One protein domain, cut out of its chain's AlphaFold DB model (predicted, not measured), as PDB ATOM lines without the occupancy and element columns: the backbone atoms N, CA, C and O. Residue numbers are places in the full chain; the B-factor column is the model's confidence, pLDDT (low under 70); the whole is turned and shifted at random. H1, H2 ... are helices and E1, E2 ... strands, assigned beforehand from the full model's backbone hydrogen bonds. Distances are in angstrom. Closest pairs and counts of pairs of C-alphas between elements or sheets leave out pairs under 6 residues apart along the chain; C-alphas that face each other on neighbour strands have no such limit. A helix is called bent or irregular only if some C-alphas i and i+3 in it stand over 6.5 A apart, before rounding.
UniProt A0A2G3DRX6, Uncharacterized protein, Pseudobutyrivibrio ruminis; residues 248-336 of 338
ATOM      1  N   THR A 248     -24.191  -1.031  29.338       93.31
ATOM      2  CA  THR A 248     -23.252  -1.979  28.738       93.31
ATOM      3  C   THR A 248     -23.946  -3.318  28.537       93.31
ATOM      4  O   THR A 248     -24.494  -3.857  29.497       93.31
ATOM      5  N   HIS A 249     -23.852  -3.841  27.318       91.75
ATOM      6  CA  HIS A 249     -24.279  -5.179  26.919       91.75
ATOM      7  C   HIS A 249     -23.072  -5.957  26.395       91.75
ATOM      8  O   HIS A 249     -22.011  -5.373  26.149       91.75
ATOM      9  N   TYR A 250     -23.226  -7.268  26.234       91.94
ATOM     10  CA  TYR A 250     -22.152  -8.154  25.797       91.94
ATOM     11  C   TYR A 250     -22.590  -8.960  24.583       91.94
ATOM     12  O   TYR A 250     -23.654  -9.563  24.598       91.94
ATOM     13  N   VAL A 251     -21.776  -8.989  23.538       91.88
ATOM     14  CA  VAL A 251     -21.949  -9.956  22.450       91.88
ATOM     15  C   VAL A 251     -20.899 -11.047  22.585       91.88
ATOM     16  O   VAL A 251     -19.779 -10.792  23.028       91.88
ATOM     17  N   TYR A 252     -21.263 -12.256  22.205       92.56
ATOM     18  CA  TYR A 252     -20.404 -13.421  22.118       92.56
ATOM     19  C   TYR A 252     -20.310 -13.805  20.648       92.56
ATOM     20  O   TYR A 252     -21.301 -13.705  19.935       92.56
ATOM     21  N   GLY A 253     -19.144 -14.230  20.179       93.50
ATOM     22  CA  GLY A 253     -18.992 -14.682  18.798       93.50
ATOM     23  C   GLY A 253     -17.609 -15.247  18.530       93.50
ATOM     24  O   GLY A 253     -16.663 -15.003  19.291       93.50
ATOM     25  N   ASP A 254     -17.497 -16.012  17.453       94.94
ATOM     26  CA  ASP A 254     -16.249 -16.645  17.047       94.94
ATOM     27  C   ASP A 254     -15.401 -15.643  16.248       94.94
ATOM     28  O   ASP A 254     -15.889 -14.995  15.322       94.94
ATOM     29  N   ILE A 255     -14.123 -15.485  16.601       95.50
ATOM     30  CA  ILE A 255     -13.201 -14.572  15.915       95.50
ATOM     31  C   ILE A 255     -12.969 -15.063  14.483       95.50
ATOM     32  O   ILE A 255     -12.311 -16.088  14.274       95.50
ATOM     33  N   LEU A 256     -13.419 -14.270  13.510       94.62
ATOM     34  CA  LEU A 256     -13.250 -14.541  12.086       94.62
ATOM     35  C   LEU A 256     -11.986 -13.881  11.514       94.62
ATOM     36  O   LEU A 256     -11.146 -14.570  10.935       94.62
ATOM     37  N   ASP A 257     -11.836 -12.560  11.673       95.06
ATOM     38  CA  ASP A 257     -10.713 -11.789  11.111       95.06
ATOM     39  C   ASP A 257     -10.453 -10.465  11.869       95.06
ATOM     40  O   ASP A 257     -11.234 -10.049  12.729       95.06
ATOM     41  N   TYR A 258      -9.355  -9.779  11.533       94.19
ATOM     42  CA  TYR A 258      -8.979  -8.465  12.062       94.19
ATOM     43  C   TYR A 258      -8.581  -7.494  10.946       94.19
ATOM     44  O   TYR A 258      -7.617  -7.731  10.216       94.19
ATOM     45  N   ASP A 259      -9.206  -6.317  10.903       92.06
ATOM     46  CA  ASP A 259      -8.756  -5.219  10.045       92.06
ATOM     47  C   ASP A 259      -7.923  -4.219  10.857       92.06
ATOM     48  O   ASP A 259      -8.449  -3.372  11.584       92.06
ATOM     49  N   LEU A 260      -6.598  -4.314  10.736       90.50
ATOM     50  CA  LEU A 260      -5.658  -3.462  11.474       90.50
ATOM     51  C   LEU A 260      -5.575  -2.028  10.932       90.50
ATOM     52  O   LEU A 260      -5.174  -1.132  11.672       90.50
ATOM     53  N   ASP A 261      -5.960  -1.797   9.674       89.88
ATOM     54  CA  ASP A 261      -5.973  -0.456   9.081       89.88
ATOM     55  C   ASP A 261      -7.237   0.315   9.507       89.88
ATOM     56  O   ASP A 261      -7.188   1.535   9.699       89.88
ATOM     57  N   LYS A 262      -8.362  -0.387   9.702       91.25
ATOM     58  CA  LYS A 262      -9.619   0.177  10.229       91.25
ATOM     59  C   LYS A 262      -9.742   0.111  11.757       91.25
ATOM     60  O   LYS A 262     -10.512   0.882  12.320       91.25
ATOM     61  N   ASN A 263      -8.925  -0.704  12.427       95.12
ATOM     62  CA  ASN A 263      -9.013  -1.061  13.851       95.12
ATOM     63  C   ASN A 263     -10.289  -1.846  14.199       95.12
ATOM     64  O   ASN A 263     -10.943  -1.527  15.189       95.12
ATOM     65  N   TYR A 264     -10.637  -2.869  13.410       95.69
ATOM     66  CA  TYR A 264     -11.825  -3.703  13.635       95.69
ATOM     67  C   TYR A 264     -11.490  -5.168  13.953       95.69
ATOM     68  O   TYR A 264     -10.488  -5.704  13.474       95.69
ATOM     69  N   ILE A 265     -12.371  -5.818  14.718       96.75
ATOM     70  CA  ILE A 265     -12.461  -7.283  14.859       96.75
ATOM     71  C   ILE A 265     -13.755  -7.717  14.161       96.75
ATOM     72  O   ILE A 265     -14.781  -7.064  14.351       96.75
ATOM     73  N   GLN A 266     -13.732  -8.792  13.377       96.50
ATOM     74  CA  GLN A 266     -14.941  -9.395  12.811       96.50
ATOM     75  C   GLN A 266     -15.280 -10.687  13.558       96.50
ATOM     76  O   GLN A 266     -14.408 -11.535  13.756       96.50
ATOM     77  N   LEU A 267     -16.544 -10.826  13.957       95.19
ATOM     78  CA  LEU A 267     -17.100 -12.028  14.577       95.19
ATOM     79  C   LEU A 267     -18.031 -12.758  13.601       95.19
ATOM     80  O   LEU A 267     -18.728 -12.112  12.817       95.19
ATOM     81  N   GLU A 268     -18.050 -14.085  13.680       92.56
ATOM     82  CA  GLU A 268     -19.040 -14.982  13.067       92.56
ATOM     83  C   GLU A 268     -19.926 -15.596  14.168       92.56
ATOM     84  O   GLU A 268     -19.479 -15.753  15.309       92.56
ATOM     85  N   TYR A 269     -21.177 -15.930  13.838       86.12
ATOM     86  CA  TYR A 269     -22.194 -16.439  14.777       86.12
ATOM     87  C   TYR A 269     -22.361 -15.579  16.050       86.12
ATOM     88  O   TYR A 269     -22.284 -16.111  17.162       86.12
ATOM     89  N   PRO A 270     -22.554 -14.250  15.926       86.94
ATOM     90  CA  PRO A 270     -22.806 -13.394  17.078       86.94
ATOM     91  C   PRO A 270     -24.108 -13.774  17.804       86.94
ATOM     92  O   PRO A 270     -25.152 -13.964  17.187       86.94
ATOM     93  N   PHE A 271     -24.057 -13.835  19.132       84.94
ATOM     94  CA  PHE A 271     -25.221 -14.003  20.006       84.94
ATOM     95  C   PHE A 271     -25.055 -13.181  21.288       84.94
ATOM     96  O   PHE A 271     -23.942 -12.795  21.650       84.94
ATOM     97  N   GLY A 272     -26.143 -12.911  22.004       81.88
ATOM     98  CA  GLY A 272     -26.099 -12.258  23.316       81.88
ATOM     99  C   GLY A 272     -26.767 -13.068  24.420       81.88
ATOM    100  O   GLY A 272     -27.284 -14.163  24.205       81.88
ATOM    101  N   ASP A 273     -26.708 -12.527  25.634       76.94
ATOM    102  CA  ASP A 273     -27.151 -13.157  26.883       76.94
ATOM    103  C   ASP A 273     -28.346 -12.454  27.564       76.94
ATOM    104  O   ASP A 273     -28.783 -12.877  28.638       76.94
ATOM    105  N   ASP A 274     -28.900 -11.405  26.951       69.25
ATOM    106  CA  ASP A 274     -30.066 -10.653  27.417       69.25
ATOM    107  C   ASP A 274     -31.053 -10.307  26.269       69.25
ATOM    108  O   ASP A 274     -30.892 -10.709  25.120       69.25
ATOM    109  N   TYR A 275     -32.160  -9.631  26.587       65.12
ATOM    110  CA  TYR A 275     -33.219  -9.309  25.614       65.12
ATOM    111  C   TYR A 275     -32.815  -8.203  24.615       65.12
ATOM    112  O   TYR A 275     -33.320  -8.139  23.499       65.12
ATOM    113  N   THR A 276     -31.891  -7.332  25.015       63.38
ATOM    114  CA  THR A 276     -31.394  -6.158  24.269       63.38
ATOM    115  C   THR A 276     -30.299  -6.524  23.263       63.38
ATOM    116  O   THR A 276     -29.934  -5.725  22.408       63.38
ATOM    117  N   ASN A 277     -29.747  -7.726  23.389       62.66
ATOM    118  CA  ASN A 277     -28.733  -8.343  22.540       62.66
ATOM    119  C   ASN A 277     -29.185  -9.761  22.129       62.66
ATOM    120  O   ASN A 277     -28.354 -10.640  21.940       62.66
ATOM    121  N   GLY A 278     -30.493 -10.012  22.004       61.88
ATOM    122  CA  GLY A 278     -30.991 -11.289  21.482       61.88
ATOM    123  C   GLY A 278     -30.521 -11.550  20.043       61.88
ATOM    124  O   GLY A 278     -30.261 -10.605  19.298       61.88
ATOM    125  N   ASN A 279     -30.435 -12.825  19.647       62.47
ATOM    126  CA  ASN A 279     -29.901 -13.251  18.343       62.47
ATOM    127  C   ASN A 279     -30.543 -12.532  17.145       62.47
ATOM    128  O   ASN A 279     -29.823 -12.126  16.245       62.47
ATOM    129  N   ALA A 280     -31.858 -12.283  17.195       60.84
ATOM    130  CA  ALA A 280     -32.631 -11.544  16.186       60.84
ATOM    131  C   ALA A 280     -32.089 -10.136  15.848       60.84
ATOM    132  O   ALA A 280     -32.486  -9.526  14.858       60.84
ATOM    133  N   TYR A 281     -31.191  -9.582  16.669       72.31
ATOM    134  CA  TYR A 281     -30.565  -8.282  16.434       72.31
ATOM    135  C   TYR A 281     -29.152  -8.372  15.845       72.31
ATOM    136  O   TYR A 281     -28.514  -7.329  15.700       72.31
ATOM    137  N   PHE A 282     -28.658  -9.558  15.490       74.56
ATOM    138  CA  PHE A 282     -27.381  -9.740  14.803       74.56
ATOM    139  C   PHE A 282     -27.561 -10.531  13.499       74.56
ATOM    140  O   PHE A 282     -28.285 -11.517  13.456       74.56
ATOM    141  N   ASP A 283     -26.853 -10.117  12.448       73.56
ATOM    142  CA  ASP A 283     -26.660 -10.935  11.243       73.56
ATOM    143  C   ASP A 283     -25.572 -12.003  11.515       73.56
ATOM    144  O   ASP A 283     -24.882 -11.964  12.536       73.56
ATOM    145  N   HIS A 284     -25.348 -12.931  10.584       82.00
ATOM    146  CA  HIS A 284     -24.323 -13.986  10.640       82.00
ATOM    147  C   HIS A 284     -22.912 -13.455  10.967       82.00
ATOM    148  O   HIS A 284     -22.081 -14.184  11.518       82.00
ATOM    149  N   PHE A 285     -22.639 -12.181  10.661       90.25
ATOM    150  CA  PHE A 285     -21.395 -11.488  10.990       90.25
ATOM    151  C   PHE A 285     -21.632 -10.181  11.753       90.25
ATOM    152  O   PHE A 285     -22.527  -9.407  11.427       90.25
ATOM    153  N   LEU A 286     -20.725  -9.865  12.682       93.00
ATOM    154  CA  LEU A 286     -20.711  -8.598  13.416       93.00
ATOM    155  C   LEU A 286     -19.328  -7.937  13.366       93.00
ATOM    156  O   LEU A 286     -18.303  -8.593  13.549       93.00
ATOM    157  N   THR A 287     -19.296  -6.615  13.180       95.94
ATOM    158  CA  THR A 287     -18.064  -5.816  13.256       95.94
ATOM    159  C   THR A 287     -17.921  -5.139  14.620       95.94
ATOM    160  O   THR A 287     -18.795  -4.393  15.061       95.94
ATOM    161  N   ILE A 288     -16.778  -5.324  15.275       96.69
ATOM    162  CA  ILE A 288     -16.396  -4.576  16.476       96.69
ATOM    163  C   ILE A 288     -15.494  -3.414  16.061       96.69
ATOM    164  O   ILE A 288     -14.362  -3.623  15.624       96.69
ATOM    165  N   ASP A 289     -15.980  -2.186  16.224       96.31
ATOM    166  CA  ASP A 289     -15.193  -0.965  16.087       96.31
ATOM    167  C   ASP A 289     -14.334  -0.747  17.343       96.31
ATOM    168  O   ASP A 289     -14.838  -0.371  18.406       96.31
ATOM    169  N   CYS A 290     -13.023  -0.963  17.212       96.69
ATOM    170  CA  CYS A 290     -12.031  -0.721  18.260       96.69
ATOM    171  C   CYS A 290     -11.291   0.617  18.067       96.69
ATOM    172  O   CYS A 290     -10.263   0.830  18.705       96.69
ATOM    173  N   SER A 291     -11.761   1.542  17.221       94.75
ATOM    174  CA  SER A 291     -11.062   2.811  16.936       94.75
ATOM    175  C   SER A 291     -10.823   3.690  18.172       94.75
ATOM    176  O   SER A 291      -9.785   4.349  18.259       94.75
ATOM    177  N   ASP A 292     -11.732   3.657  19.152       93.88
ATOM    178  CA  ASP A 292     -11.568   4.353  20.437       93.88
ATOM    179  C   ASP A 292     -10.642   3.594  21.415       93.88
ATOM    180  O   ASP A 292     -10.030   4.217  22.284       93.88
ATOM    181  N   ASN A 293     -10.499   2.268  21.261       94.44
ATOM    182  CA  ASN A 293      -9.677   1.388  22.106       94.44
ATOM    183  C   ASN A 293      -8.891   0.340  21.272       94.44
ATOM    184  O   ASN A 293      -9.171  -0.855  21.381       94.44
ATOM    185  N   PRO A 294      -7.876   0.715  20.462       94.38
ATOM    186  CA  PRO A 294      -7.235  -0.230  19.534       94.38
ATOM    187  C   PRO A 294      -6.576  -1.457  20.190       94.38
ATOM    188  O   PRO A 294      -6.408  -2.486  19.541       94.38
ATOM    189  N   GLY A 295      -6.243  -1.373  21.484       95.75
ATOM    190  CA  GLY A 295      -5.684  -2.485  22.264       95.75
ATOM    191  C   GLY A 295      -6.607  -3.706  22.389       95.75
ATOM    192  O   GLY A 295      -6.099  -4.806  22.579       95.75
ATOM    193  N   LEU A 296      -7.923  -3.551  22.188       97.25
ATOM    194  CA  LEU A 296      -8.877  -4.671  22.182       97.25
ATOM    195  C   LEU A 296      -8.541  -5.728  21.113       97.25
ATOM    196  O   LEU A 296      -8.809  -6.911  21.299       97.25
ATOM    197  N   ILE A 297      -7.904  -5.323  20.007       97.00
ATOM    198  CA  ILE A 297      -7.440  -6.248  18.959       97.00
ATOM    199  C   ILE A 297      -6.271  -7.105  19.458       97.00
ATOM    200  O   ILE A 297      -6.194  -8.290  19.136       97.00
ATOM    201  N   ASP A 298      -5.354  -6.526  20.232       96.00
ATOM    202  CA  ASP A 298      -4.223  -7.264  20.800       96.00
ATOM    203  C   ASP A 298      -4.688  -8.201  21.931       96.00
ATOM    204  O   ASP A 298      -4.161  -9.306  22.067       96.00
ATOM    205  N   GLU A 299      -5.722  -7.812  22.686       96.81
ATOM    206  CA  GLU A 299      -6.402  -8.667  23.672       96.81
ATOM    207  C   GLU A 299      -7.099  -9.865  22.999       96.81
ATOM    208  O   GLU A 299      -6.841 -11.010  23.375       96.81
ATOM    209  N   ALA A 300      -7.884  -9.633  21.940       96.44
ATOM    210  CA  ALA A 300      -8.526 -10.692  21.154       96.44
ATOM    211  C   ALA A 300      -7.508 -11.673  20.541       96.44
ATOM    212  O   ALA A 300      -7.678 -12.890  20.633       96.44
ATOM    213  N   LYS A 301      -6.397 -11.164  19.991       95.62
ATOM    214  CA  LYS A 301      -5.305 -12.008  19.478       95.62
ATOM    215  C   LYS A 301      -4.649 -12.842  20.568       95.62
ATOM    216  O   LYS A 301      -4.376 -14.014  20.331       95.62
ATOM    217  N   ALA A 302      -4.407 -12.280  21.752       96.12
ATOM    218  CA  ALA A 302      -3.823 -13.030  22.863       96.12
ATOM    219  C   ALA A 302      -4.735 -14.184  23.321       96.12
ATOM    220  O   ALA A 302      -4.244 -15.271  23.632       96.12
ATOM    221  N   LEU A 303      -6.058 -13.977  23.303       95.94
ATOM    222  CA  LEU A 303      -7.047 -15.036  23.530       95.94
ATOM    223  C   LEU A 303      -6.972 -16.108  22.427       95.94
ATOM    224  O   LEU A 303      -6.798 -17.290  22.737       95.94
ATOM    225  N   GLN A 304      -6.970 -15.710  21.154       94.06
ATOM    226  CA  GLN A 304      -6.871 -16.629  20.014       94.06
ATOM    227  C   GLN A 304      -5.569 -17.453  20.018       94.06
ATOM    228  O   GLN A 304      -5.600 -18.669  19.825       94.06
ATOM    229  N   GLU A 305      -4.428 -16.832  20.333       95.06
ATOM    230  CA  GLU A 305      -3.132 -17.508  20.517       95.06
ATOM    231  C   GLU A 305      -3.137 -18.502  21.693       95.06
ATOM    232  O   GLU A 305      -2.400 -19.491  21.667       95.06
ATOM    233  N   SER A 306      -3.988 -18.286  22.704       94.62
ATOM    234  CA  SER A 306      -4.198 -19.231  23.811       94.62
ATOM    235  C   SER A 306      -5.172 -20.377  23.481       94.62
ATOM    236  O   SER A 306      -5.286 -21.328  24.257       94.62
ATOM    237  N   GLY A 307      -5.819 -20.336  22.310       93.75
ATOM    238  CA  GLY A 307      -6.786 -21.334  21.839       93.75
ATOM    239  C   GLY A 307      -8.255 -20.986  22.107       93.75
ATOM    240  O   GLY A 307      -9.119 -21.845  21.913       93.75
ATOM    241  N   VAL A 308      -8.539 -19.754  22.536       93.12
ATOM    242  CA  VAL A 308      -9.892 -19.212  22.719       93.12
ATOM    243  C   VAL A 308     -10.352 -18.595  21.398       93.12
ATOM    244  O   VAL A 308      -9.859 -17.549  20.993       93.12
ATOM    245  N   TRP A 309     -11.282 -19.263  20.716       91.56
ATOM    246  CA  TRP A 309     -11.830 -18.795  19.434       91.56
ATOM    247  C   TRP A 309     -13.100 -17.965  19.597       91.56
ATOM    248  O   TRP A 309     -13.333 -17.077  18.791       91.56
ATOM    249  N   GLN A 310     -13.870 -18.222  20.655       95.06
ATOM    250  CA  GLN A 310     -15.070 -17.471  20.995       95.06
ATOM    251  C   GLN A 310     -14.744 -16.431  22.063       95.06
ATOM    252  O   GLN A 310     -14.203 -16.780  23.118       95.06
ATOM    253  N   ILE A 311     -15.071 -15.168  21.803       95.81
ATOM    254  CA  ILE A 311     -14.832 -14.065  22.738       95.81
ATOM    255  C   ILE A 311     -16.124 -13.369  23.128       95.81
ATOM    256  O   ILE A 311     -17.092 -13.343  22.371       95.81
ATOM    257  N   LYS A 312     -16.096 -12.778  24.318       95.69
ATOM    258  CA  LYS A 312     -17.111 -11.881  24.851       95.69
ATOM    259  C   LYS A 312     -16.641 -10.445  24.648       95.69
ATOM    260  O   LYS A 312     -15.551 -10.084  25.087       95.69
ATOM    261  N   VAL A 313     -17.455  -9.621  24.002       95.69
ATOM    262  CA  VAL A 313     -17.148  -8.219  23.714       95.69
ATOM    263  C   VAL A 313     -18.182  -7.328  24.380       95.69
ATOM    264  O   VAL A 313     -19.366  -7.362  24.042       95.69
ATOM    265  N   GLY A 314     -17.735  -6.507  25.328       95.19
ATOM    266  CA  GLY A 314     -18.568  -5.465  25.911       95.19
ATOM    267  C   GLY A 314     -18.746  -4.310  24.928       95.19
ATOM    268  O   GLY A 314     -17.765  -3.821  24.363       95.19
ATOM    269  N   PHE A 315     -19.972  -3.815  24.776       93.75
ATOM    270  CA  PHE A 315     -20.282  -2.567  24.073       93.75
ATOM    271  C   PHE A 315     -21.276  -1.732  24.874       93.75
ATOM    272  O   PHE A 315     -21.932  -2.224  25.792       93.75
ATOM    273  N   LYS A 316     -21.391  -0.445  24.545       93.62
ATOM    274  CA  LYS A 316     -22.413   0.425  25.129       93.62
ATOM    275  C   LYS A 316     -23.530   0.656  24.121       93.62
ATOM    276  O   LYS A 316     -23.265   1.193  23.047       93.62
ATOM    277  N   PHE A 317     -24.767   0.322  24.478       91.38
ATOM    278  CA  PHE A 317     -25.914   0.577  23.614       91.38
ATOM    279  C   PHE A 317     -26.429   2.008  23.824       91.38
ATOM    280  O   PHE A 317     -27.355   2.268  24.593       91.38
ATOM    281  N   ASP A 318     -25.761   2.973  23.193       90.06
ATOM    282  CA  ASP A 318     -26.224   4.360  23.124       90.06
ATOM    283  C   ASP A 318     -26.783   4.721  21.740       90.06
ATOM    284  O   ASP A 318     -26.693   3.947  20.792       90.06
ATOM    285  N   SER A 319     -27.381   5.910  21.626       87.31
ATOM    286  CA  SER A 319     -28.117   6.360  20.437       87.31
ATOM    287  C   SER A 319     -27.267   6.558  19.170       87.31
ATOM    288  O   SER A 319     -27.768   7.103  18.187       87.31
ATOM    289  N   SER A 320     -25.971   6.230  19.200       85.00
ATOM    290  CA  SER A 320     -25.121   6.156  18.005       85.00
ATOM    291  C   SER A 320     -25.078   4.760  17.376       85.00
ATOM    292  O   SER A 320     -24.740   4.642  16.197       85.00
ATOM    293  N   VAL A 321     -25.445   3.723  18.134       84.25
ATOM    294  CA  VAL A 321     -25.532   2.336  17.674       84.25
ATOM    295  C   VAL A 321     -26.869   2.123  16.962       84.25
ATOM    296  O   VAL A 321     -27.907   2.601  17.418       84.25
ATOM    297  N   LYS A 322     -26.839   1.421  15.828       82.50
ATOM    298  CA  LYS A 322     -28.035   1.033  15.071       82.50
ATOM    299  C   LYS A 322     -28.386  -0.428  15.332       82.50
ATOM    300  O   LYS A 322     -27.501  -1.212  15.660       82.50
ATOM    301  N   VAL A 323     -29.659  -0.755  15.127       77.50
ATOM    302  CA  VAL A 323     -30.168  -2.127  15.070       77.50
ATOM    303  C   VAL A 323     -30.750  -2.416  13.673       77.50
ATOM    304  O   VAL A 323     -31.343  -1.495  13.101       77.50
ATOM    305  N   PRO A 324     -30.589  -3.639  13.123       78.19
ATOM    306  CA  PRO A 324     -29.751  -4.724  13.648       78.19
ATOM    307  C   PRO A 324     -28.273  -4.311  13.758       78.19
ATOM    308  O   PRO A 324     -27.804  -3.367  13.113       78.19
ATOM    309  N   PHE A 325     -27.561  -4.943  14.683       84.94
ATOM    310  CA  PHE A 325     -26.194  -4.606  15.052       84.94
ATOM    311  C   PHE A 325     -25.216  -5.112  13.979       84.94
ATOM    312  O   PHE A 325     -24.640  -6.185  14.099       84.94
ATOM    313  N   GLU A 326     -24.983  -4.319  12.931       88.12
ATOM    314  CA  GLU A 326     -23.906  -4.578  11.953       88.12
ATOM    315  C   GLU A 326     -22.520  -4.194  12.506       88.12
ATOM    316  O   GLU A 326     -21.485  -4.779  12.168       88.12
ATOM    317  N   THR A 327     -22.471  -3.135  13.322       92.19
ATOM    318  CA  THR A 327     -21.236  -2.592  13.897       92.19
ATOM    319  C   THR A 327     -21.491  -1.983  15.272       92.19
ATOM    320  O   THR A 327     -22.353  -1.117  15.425       92.19
ATOM    321  N   ILE A 328     -20.693  -2.384  16.263       93.44
ATOM    322  CA  ILE A 328     -20.748  -1.873  17.642       93.44
ATOM    323  C   ILE A 328     -19.374  -1.389  18.105       93.44
ATOM    324  O   ILE A 328     -18.348  -1.902  17.666       93.44
ATOM    325  N   LYS A 329     -19.333  -0.416  19.021       95.44
ATOM    326  CA  LYS A 329     -18.073   0.076  19.600       95.44
ATOM    327  C   LYS A 329     -17.632  -0.763  20.795       95.44
ATOM    328  O   LYS A 329     -18.307  -0.770  21.826       95.44
ATOM    329  N   GLY A 330     -16.483  -1.422  20.660       95.69
ATOM    330  CA  GLY A 330     -15.902  -2.264  21.703       95.69
ATOM    331  C   GLY A 330     -15.384  -1.457  22.900       95.69
ATOM    332  O   GLY A 330     -14.689  -0.446  22.744       95.69
ATOM    333  N   ILE A 331     -15.694  -1.928  24.110       96.75
ATOM    334  CA  ILE A 331     -15.186  -1.380  25.380       96.75
ATOM    335  C   ILE A 331     -14.467  -2.412  26.266       96.75
ATOM    336  O   ILE A 331     -13.689  -2.000  27.125       96.75
ATOM    337  N   SER A 332     -14.680  -3.714  26.056       97.06
ATOM    338  CA  SER A 332     -13.868  -4.801  26.626       97.06
ATOM    339  C   SER A 332     -13.829  -6.004  25.683       97.06
ATOM    340  O   SER A 332     -14.742  -6.178  24.875       97.06
ATOM    341  N   VAL A 333     -12.777  -6.819  25.791       97.06
ATOM    342  CA  VAL A 333     -12.656  -8.141  25.162       97.06
ATOM    343  C   VAL A 333     -12.250  -9.146  26.239       97.06
ATOM    344  O   VAL A 333     -11.271  -8.945  26.958       97.06
ATOM    345  N   GLU A 334     -13.014 -10.224  26.362       95.94
ATOM    346  CA  GLU A 334     -12.901 -11.232  27.417       95.94
ATOM    347  C   GLU A 334     -13.043 -12.647  26.813       95.94
ATOM    348  O   GLU A 334     -13.604 -12.822  25.728       95.94
ATOM    349  N   GLU A 335     -12.532 -13.677  27.496       94.44
ATOM    350  CA  GLU A 335     -12.844 -15.075  27.149       94.44
ATOM    351  C   GLU A 335     -14.349 -15.313  27.353       94.44
ATOM    352  O   GLU A 335     -14.920 -14.861  28.346       94.44
ATOM    353  N   ALA A 336     -15.008 -16.000  26.415       88.62
ATOM    354  CA  ALA A 336     -16.410 -16.365  26.582       88.62
ATOM    355  C   ALA A 336     -16.567 -17.435  27.681       88.62
ATOM    356  O   ALA A 336     -16.031 -18.541  27.566       88.62
TER     357      ALA A 336
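What this domain is: This is residues 248 to 336 of the 338 residues of an uncharacterized protein of Pseudobutyrivibrio ruminis (UniProt A0A2G3DRX6). The model is a small closed barrel of five strands, E1 to E5, strongly bent in E1, E2 and E5, with one helix, H1, packed outside the ring over one end of it. The two longer loops, residues 273 to 284 and 317 to 326, lie toward the other end. The printed part has 89 residues, with five named strands and one named helix in the order E1 E2 E3 H1 E4 E5, and its class is mixed, helices and strands. Round the ring run E1, E2, E3, E5, E4 and back to E1, with E3 and E5 parallel and the other neighbours antiparallel. The whole is compact, with a radius of gyration of the C-alphas of 11.7 A, and rounded, spanning 31 by 23 by 20 A.

Where its parts are: E1, the longest strand by residues, holds residues 248 to 259, starts with C-alpha 248 at (-23.252, -1.979, 28.738), measures 23.9 A and bends by 102 degrees at residue 256. E2, residues 264 to 272, measures 19.3 A and bends by 90 degrees at residue 269. E3 holds residues 285 to 289. H1, residues 295 to 306, measures 16.9 A and starts with C-alpha 295 at (-5.684, -2.485, 22.264). E4, residues 310 to 316, measures 19.8 A. E5, residues 327 to 335, measures 20.0 A, bends by 83 degrees at residue 331 and ends with C-alpha 335 at (-12.844, -15.075, 27.149).

How they stand to each other: E1, E2 and E3 form a meander, each strand the antiparallel neighbour of the one before. E1 and E2 are a hairpin, with N 254 and O 268 at 2.9 A, within hydrogen-bond range. E2 and E3 are a hairpin too, with N 267 and O 286 at 2.9 A. E5 is staggered: residues 327 to 329 pair with E3 in parallel, with N 328 and O 287 at 3.0 A, and residues 330 to 335 pair with E4. E4 and E5 are a hairpin, with N 314 and O 332 at 3.0 A. E4 and E1, antiparallel, close the barrel, with N 313 and O 251 at 2.8 A. E3 and E4 are only just apart, at 8.1 A. H1 is on the barrel and outside it, at a height of 8.0 A over the sheet. On the local plane it stands at 16 degrees to E4, along the strands. The closest C-alphas of H1 and E5 are those of Leu 296 and Val 333, 5.9 A apart. In H1 every O i to N i+4 pair is within hydrogen-bond range.

The domain as a whole: The two C-alphas farthest apart are those of Ser 306 and Ser 319, at 35.2 A. The printed part has no cut. The link from E2 to E3, with 12 residues, is long. The mean pLDDT of the printed part is 89.5, and residues 274 to 280 are under 70.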